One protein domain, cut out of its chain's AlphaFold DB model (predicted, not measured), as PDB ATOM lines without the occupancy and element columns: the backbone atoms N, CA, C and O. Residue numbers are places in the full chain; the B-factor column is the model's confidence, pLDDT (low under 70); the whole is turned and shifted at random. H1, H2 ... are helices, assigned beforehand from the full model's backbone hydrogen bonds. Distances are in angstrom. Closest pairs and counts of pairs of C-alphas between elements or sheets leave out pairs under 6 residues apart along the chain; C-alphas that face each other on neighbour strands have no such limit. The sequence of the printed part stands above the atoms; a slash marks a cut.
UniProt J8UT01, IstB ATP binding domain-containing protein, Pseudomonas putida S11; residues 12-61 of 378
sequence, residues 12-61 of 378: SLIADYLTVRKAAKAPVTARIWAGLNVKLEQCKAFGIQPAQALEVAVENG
ATOM      1  N   SER A  12      53.874 -28.667 -37.821       83.38
ATOM      2  CA  SER A  12      54.464 -27.701 -36.883       83.38
ATOM      3  C   SER A  12      53.648 -27.601 -35.591       83.38
ATOM      4  O   SER A  12      54.197 -27.767 -34.502       83.38
ATOM      5  N   LEU A  13      52.321 -27.491 -35.697       83.12
ATOM      6  CA  LEU A  13      51.407 -27.441 -34.553       83.12
ATOM      7  C   LEU A  13      51.477 -28.720 -33.695       83.12
ATOM      8  O   LEU A  13      51.427 -28.661 -32.462       83.12
ATOM      9  N   ILE A  14      51.655 -29.887 -34.326       83.25
ATOM     10  CA  ILE A  14      51.901 -31.154 -33.619       83.25
ATOM     11  C   ILE A  14      53.262 -31.122 -32.894       83.25
ATOM     12  O   ILE A  14      53.361 -31.596 -31.758       83.25
ATOM     13  N   ALA A  15      54.307 -30.565 -33.513       84.56
ATOM     14  CA  ALA A  15      55.631 -30.437 -32.901       84.56
ATOM     15  C   ALA A  15      55.643 -29.463 -31.706       84.56
ATOM     16  O   ALA A  15      56.246 -29.776 -30.672       84.56
ATOM     17  N   ASP A  16      54.926 -28.342 -31.794       84.94
ATOM     18  CA  ASP A  16      54.801 -27.359 -30.714       84.94
ATOM     19  C   ASP A  16      54.008 -27.920 -29.530       84.94
ATOM     20  O   ASP A  16      54.468 -27.854 -28.385       84.94
ATOM     21  N   TYR A  17      52.893 -28.611 -29.792       82.94
ATOM     22  CA  TYR A  17      52.168 -29.384 -28.778       82.94
ATOM     23  C   TYR A  17      53.071 -30.385 -28.045       82.94
ATOM     24  O   TYR A  17      53.074 -30.447 -26.809       82.94
ATOM     25  N   LEU A  18      53.882 -31.151 -28.781       83.38
ATOM     26  CA  LEU A  18      54.822 -32.096 -28.176       83.38
ATOM     27  C   LEU A  18      55.925 -31.386 -27.382       83.38
ATOM     28  O   LEU A  18      56.398 -31.938 -26.387       83.38
ATOM     29  N   THR A  19      56.323 -30.179 -27.778       84.94
ATOM     30  CA  THR A  19      57.341 -29.370 -27.093       84.94
ATOM     31  C   THR A  19      56.812 -28.811 -25.772       84.94
ATOM     32  O   THR A  19      57.419 -29.052 -24.726       84.94
ATOM     33  N   VAL A  20      55.632 -28.184 -25.776       81.69
ATOM     34  CA  VAL A  20      54.957 -27.699 -24.559       81.69
ATOM     35  C   VAL A  20      54.683 -28.853 -23.590       81.69
ATOM     36  O   VAL A  20      54.993 -28.764 -22.399       81.69
ATOM     37  N   ARG A  21      54.189 -29.994 -24.089       82.12
ATOM     38  CA  ARG A  21      53.881 -31.160 -23.248       82.12
ATOM     39  C   ARG A  21      55.128 -31.807 -22.625       82.12
ATOM     40  O   ARG A  21      55.062 -32.262 -21.480       82.12
ATOM     41  N   LYS A  22      56.271 -31.799 -23.327       81.06
ATOM     42  CA  LYS A  22      57.585 -32.197 -22.778       81.06
ATOM     43  C   LYS A  22      58.080 -31.213 -21.714       81.06
ATOM     44  O   LYS A  22      58.544 -31.662 -20.668       81.06
ATOM     45  N   ALA A  23      57.951 -29.903 -21.940       81.06
ATOM     46  CA  ALA A  23      58.329 -28.879 -20.961       81.06
ATOM     47  C   ALA A  23      57.521 -29.013 -19.653       81.06
ATOM     48  O   ALA A  23      58.086 -28.946 -18.561       81.06
ATOM     49  N   ALA A  24      56.227 -29.334 -19.760       75.12
ATOM     50  CA  ALA A  24      55.350 -29.665 -18.635       75.12
ATOM     51  C   ALA A  24      55.629 -31.041 -17.977       75.12
ATOM     52  O   ALA A  24      54.914 -31.432 -17.055       75.12
ATOM     53  N   LYS A  25      56.641 -31.796 -18.441       78.56
ATOM     54  CA  LYS A  25      56.998 -33.163 -17.996       78.56
ATOM     55  C   LYS A  25      55.843 -34.180 -18.068       78.56
ATOM     56  O   LYS A  25      55.866 -35.197 -17.377       78.56
ATOM     57  N   ALA A  26      54.834 -33.928 -18.900       74.62
ATOM     58  CA  ALA A  26      53.647 -34.769 -18.999       74.62
ATOM     59  C   ALA A  26      53.865 -35.947 -19.973       74.62
ATOM     60  O   ALA A  26      54.545 -35.793 -20.990       74.62
ATOM     61  N   PRO A  27      53.263 -37.128 -19.725       74.44
ATOM     62  CA  PRO A  27      53.470 -38.299 -20.570       74.44
ATOM     63  C   PRO A  27      52.932 -38.086 -21.990       74.44
ATOM     64  O   PRO A  27      51.836 -37.548 -22.189       74.44
ATOM     65  N   VAL A  28      53.707 -38.565 -22.964       77.38
ATOM     66  CA  VAL A  28      53.419 -38.558 -24.404       77.38
ATOM     67  C   VAL A  28      53.357 -40.014 -24.868       77.38
ATOM     68  O   VAL A  28      54.383 -40.652 -25.078       77.38
ATOM     69  N   THR A  29      52.149 -40.570 -24.983       81.31
ATOM     70  CA  THR A  29      51.923 -41.969 -25.395       81.31
ATOM     71  C   THR A  29      50.777 -42.061 -26.402       81.31
ATOM     72  O   THR A  29      49.941 -41.161 -26.479       81.31
ATOM     73  N   ALA A  30      50.696 -43.157 -27.163       77.12
ATOM     74  CA  ALA A  30      49.633 -43.351 -28.157       77.12
ATOM     75  C   ALA A  30      48.217 -43.278 -27.543       77.12
ATOM     76  O   ALA A  30      47.333 -42.648 -28.113       77.12
ATOM     77  N   ARG A  31      48.017 -43.818 -26.329       75.94
ATOM     78  CA  ARG A  31      46.739 -43.728 -25.594       75.94
ATOM     79  C   ARG A  31      46.340 -42.283 -25.267       75.94
ATOM     80  O   ARG A  31      45.162 -41.949 -25.300       75.94
ATOM     81  N   ILE A  32      47.320 -41.433 -24.957       78.31
ATOM     82  CA  ILE A  32      47.112 -40.004 -24.692       78.31
ATOM     83  C   ILE A  32      46.777 -39.238 -25.982       78.31
ATOM     84  O   ILE A  32      45.949 -38.335 -25.945       78.31
ATOM     85  N   TRP A  33      47.382 -39.616 -27.111       81.38
ATOM     86  CA  TRP A  33      47.075 -39.044 -28.426       81.38
ATOM     87  C   TRP A  33      45.666 -39.419 -28.903       81.38
ATOM     88  O   TRP A  33      44.881 -38.539 -29.235       81.38
ATOM     89  N   ALA A  34      45.284 -40.696 -28.804       79.94
ATOM     90  CA  ALA A  34      43.922 -41.141 -29.103       79.94
ATOM     91  C   ALA A  34      42.868 -40.427 -28.229       79.94
ATOM     92  O   ALA A  34      41.831 -39.997 -28.729       79.94
ATOM     93  N   GLY A  35      43.154 -40.234 -26.934       78.75
ATOM     94  CA  GLY A  35      42.286 -39.472 -26.026       78.75
ATOM     95  C   GLY A  35      42.186 -37.974 -26.345       78.75
ATOM     96  O   GLY A  35      41.175 -37.358 -26.014       78.75
ATOM     97  N   LEU A  36      43.193 -37.388 -27.003       79.88
ATOM     98  CA  LEU A  36      43.118 -36.027 -27.539       79.88
ATOM     99  C   LEU A  36      42.256 -35.981 -28.804       79.88
ATOM    100  O   LEU A  36      41.364 -35.143 -28.890       79.88
ATOM    101  N   ASN A  37      42.451 -36.912 -29.738       82.44
ATOM    102  CA  ASN A  37      41.685 -36.960 -30.987       82.44
ATOM    103  C   ASN A  37      40.166 -37.071 -30.733       82.44
ATOM    104  O   ASN A  37      39.374 -36.389 -31.378       82.44
ATOM    105  N   VAL A  38      39.742 -37.829 -29.712       80.81
ATOM    106  CA  VAL A  38      38.330 -37.863 -29.272       80.81
ATOM    107  C   VAL A  38      37.825 -36.478 -28.835       80.81
ATOM    108  O   VAL A  38      36.721 -36.091 -29.211       80.81
ATOM    109  N   LYS A  39      38.625 -35.707 -28.086       76.88
ATOM    110  CA  LYS A  39      38.257 -34.348 -27.646       76.88
ATOM    111  C   LYS A  39      38.276 -33.328 -28.793       76.88
ATOM    112  O   LYS A  39      37.435 -32.438 -28.819       76.88
ATOM    113  N   LEU A  40      39.171 -33.479 -29.770       80.06
ATOM    114  CA  LEU A  40      39.196 -32.643 -30.977       80.06
ATOM    115  C   LEU A  40      38.001 -32.919 -31.904       80.06
ATOM    116  O   LEU A  40      37.447 -31.983 -32.481       80.06
ATOM    117  N   GLU A  41      37.540 -34.169 -32.002       80.25
ATOM    118  CA  GLU A  41      36.301 -34.489 -32.723       80.25
ATOM    119  C   GLU A  41      35.059 -33.960 -31.981       80.25
ATOM    120  O   GLU A  41      34.123 -33.478 -32.616       80.25
ATOM    121  N   GLN A  42      35.073 -33.946 -30.639       75.75
ATOM    122  CA  GLN A  42      34.049 -33.250 -29.847       75.75
ATOM    123  C   GLN A  42      34.039 -31.738 -30.127       75.75
ATOM    124  O   GLN A  42      32.961 -31.180 -30.302       75.75
ATOM    125  N   CYS A  43      35.196 -31.073 -30.256       73.75
ATOM    126  CA  CYS A  43      35.256 -29.653 -30.641       73.75
ATOM    127  C   CYS A  43      34.555 -29.367 -31.984       73.75
ATOM    128  O   CYS A  43      33.797 -28.395 -32.069       73.75
ATOM    129  N   LYS A  44      34.714 -30.239 -32.996       75.25
ATOM    130  CA  LYS A  44      34.003 -30.100 -34.284       75.25
ATOM    131  C   LYS A  44      32.483 -30.108 -34.125       75.25
ATOM    132  O   LYS A  44      31.801 -29.375 -34.837       75.25
ATOM    133  N   ALA A  45      31.944 -30.909 -33.201       69.94
ATOM    134  CA  ALA A  45      30.501 -30.986 -32.955       69.94
ATOM    135  C   ALA A  45      29.906 -29.663 -32.425       69.94
ATOM    136  O   ALA A  45      28.704 -29.444 -32.550       69.94
ATOM    137  N   PHE A  46      30.748 -28.761 -31.905       68.19
ATOM    138  CA  PHE A  46      30.389 -27.393 -31.506       68.19
ATOM    139  C   PHE A  46      30.901 -26.325 -32.492       68.19
ATOM    140  O   PHE A  46      30.927 -25.141 -32.167       68.19
ATOM    141  N   GLY A  47      31.306 -26.728 -33.702       71.56
ATOM    142  CA  GLY A  47      31.754 -25.836 -34.779       71.56
ATOM    143  C   GLY A  47      33.200 -25.332 -34.667       71.56
ATOM    144  O   GLY A  47      33.654 -24.611 -35.555       71.56
ATOM    145  N   ILE A  48      33.938 -25.717 -33.621       75.50
ATOM    146  CA  ILE A  48      35.324 -25.290 -33.388       75.50
ATOM    147  C   ILE A  48      36.271 -26.172 -34.211       75.50
ATOM    148  O   ILE A  48      36.175 -27.401 -34.166       75.50
ATOM    149  N   GLN A  49      37.210 -25.571 -34.948       78.75
ATOM    150  CA  GLN A  49      38.156 -26.348 -35.752       78.75
ATOM    151  C   GLN A  49      39.224 -27.025 -34.871       78.75
ATOM    152  O   GLN A  49      39.752 -26.388 -33.957       78.75
ATOM    153  N   PRO A  50      39.614 -28.288 -35.154       78.94
ATOM    154  CA  PRO A  50      40.636 -29.005 -34.386       78.94
ATOM    155  C   PRO A  50      41.983 -28.285 -34.283       78.94
ATOM    156  O   PRO A  50      42.624 -28.361 -33.238       78.94
ATOM    157  N   ALA A  51      42.396 -27.573 -35.339       78.94
ATOM    158  CA  ALA A  51      43.613 -26.762 -35.335       78.94
ATOM    159  C   ALA A  51      43.527 -25.651 -34.276       78.94
ATOM    160  O   ALA A  51      44.316 -25.652 -33.340       78.94
ATOM    161  N   GLN A  52      42.476 -24.824 -34.320       77.38
ATOM    162  CA  GLN A  52      42.213 -23.748 -33.352       77.38
ATOM    163  C   GLN A  52      42.125 -24.259 -31.904       77.38
ATOM    164  O   GLN A  52      42.675 -23.656 -30.983       77.38
ATOM    165  N   ALA A  53      41.459 -25.399 -31.687       76.00
ATOM    166  CA  ALA A  53      41.362 -26.021 -30.366       76.00
ATOM    167  C   ALA A  53      42.724 -26.517 -29.840       76.00
ATOM    168  O   ALA A  53      42.969 -26.488 -28.632       76.00
ATOM    169  N   LEU A  54      43.617 -26.961 -30.731       78.75
ATOM    170  CA  LEU A  54      44.975 -27.361 -30.376       78.75
ATOM    171  C   LEU A  54      45.895 -26.146 -30.185       78.75
ATOM    172  O   LEU A  54      46.595 -26.108 -29.181       78.75
ATOM    173  N   GLU A  55      45.843 -25.142 -31.064       78.94
ATOM    174  CA  GLU A  55      46.571 -23.863 -30.976       78.94
ATOM    175  C   GLU A  55      46.382 -23.214 -29.599       78.94
ATOM    176  O   GLU A  55      47.346 -23.065 -28.847       78.94
ATOM    177  N   VAL A  56      45.130 -22.964 -29.197       74.69
ATOM    178  CA  VAL A  56      44.795 -22.388 -27.881       74.69
ATOM    179  C   VAL A  56      45.332 -23.248 -26.727       74.69
ATOM    180  O   VAL A  56      45.766 -22.724 -25.696       74.69
ATOM    181  N   ALA A  57      45.346 -24.575 -26.875       71.50
ATOM    182  CA  ALA A  57      45.865 -25.485 -25.857       71.50
ATOM    183  C   ALA A  57      47.409 -25.543 -25.808       71.50
ATOM    184  O   ALA A  57      47.969 -25.839 -24.747       71.50
ATOM    185  N   VAL A  58      48.102 -25.231 -26.909       77.50
ATOM    186  CA  VAL A  58      49.558 -25.008 -26.955       77.50
ATOM    187  C   VAL A  58      49.903 -23.676 -26.287       77.50
ATOM    188  O   VAL A  58      50.715 -23.663 -25.360       77.50
ATOM    189  N   GLU A  59      49.234 -22.585 -26.675       73.81
ATOM    190  CA  GLU A  59      49.428 -21.238 -26.114       73.81
ATOM    191  C   GLU A  59      49.255 -21.205 -24.588       73.81
ATOM    192  O   GLU A  59      50.062 -20.611 -23.872       73.81
ATOM    193  N   ASN A  60      48.246 -21.906 -24.062       66.94
ATOM    194  CA  ASN A  60      47.960 -21.973 -22.623       66.94
ATOM    195  C   ASN A  60      48.873 -22.948 -21.843       66.94
ATOM    196  O   ASN A  60      48.559 -23.346 -20.715       66.94
ATOM    197  N   GLY A  61      50.016 -23.347 -22.413       63.16
ATOM    198  CA  GLY A  61      51.029 -24.158 -21.730       63.16
ATOM    199  C   GLY A  61      50.589 -25.597 -21.439       63.16
ATOM    200  O   GLY A  61      51.047 -26.193 -20.465       63.16
TER     201      GLY A  61
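What this domain is: This is residues 12 to 61 of the 378 residues of the protein "IstB ATP binding domain-containing protein" of Pseudomonas putida S11 (UniProt J8UT01). A long helix, H2, and a shorter one, H3, make an open V, meeting where residues 40 to 44 of H2 touch H3, and the first helix, H1, packs on H3 across the gap from H2. The other end of H2 sticks out, with residues 29 to 35 standing free, and the link from H1 to H2 spans the open side. The printed part has 50 residues with three named helices, in the order H1, H2, H3, and no named strand; the class is all helix. It is compact, with a radius of gyration of the C-alphas of 10.9 A, and spans 31 by 22 by 17 A.

How they stand to each other: The longest helix, H2, residues 30 to 45, touches H3, residues 50 to 59, with its residues 40 to 44 alone. Their closest C-alphas are those of Leu 40 and Pro 50, 5.2 A apart. The two run opposite ways at a steep tilt of 63 degrees. H3 also touches H1, residues 12 to 23, with the C-alphas of Tyr 17 and Val 58 closest at 5.4 A. H1 and H3 run the same way at a steep tilt of 37 degrees, only just past shallow. H1 and H2 are apart. Every O i to N i+4 pair is within hydrogen-bond range in H1, against 11 of 12 in H2 and 5 of 6 in H3.

Where its parts are: H2 measures 23.3 A from C-alpha 30 at (49.633, -43.351, -28.157) to C-alpha 45. H1 measures 16.4 A and begins with C-alpha 12 at (54.464, -27.701, -36.883). H3 measures 14.4 A and ends with C-alpha 59 at (49.428, -21.238, -26.114).

The domain as a whole: The two C-alphas farthest apart, those of Lys 25 and Gly 47, are 31.2 A apart. The printed part has no cut. The link from H2 to H3 is tight, that from H1 to H2 short. The mean pLDDT of the printed part is 77.9, and residues 45 to 46 and 60 to 61 are under 70.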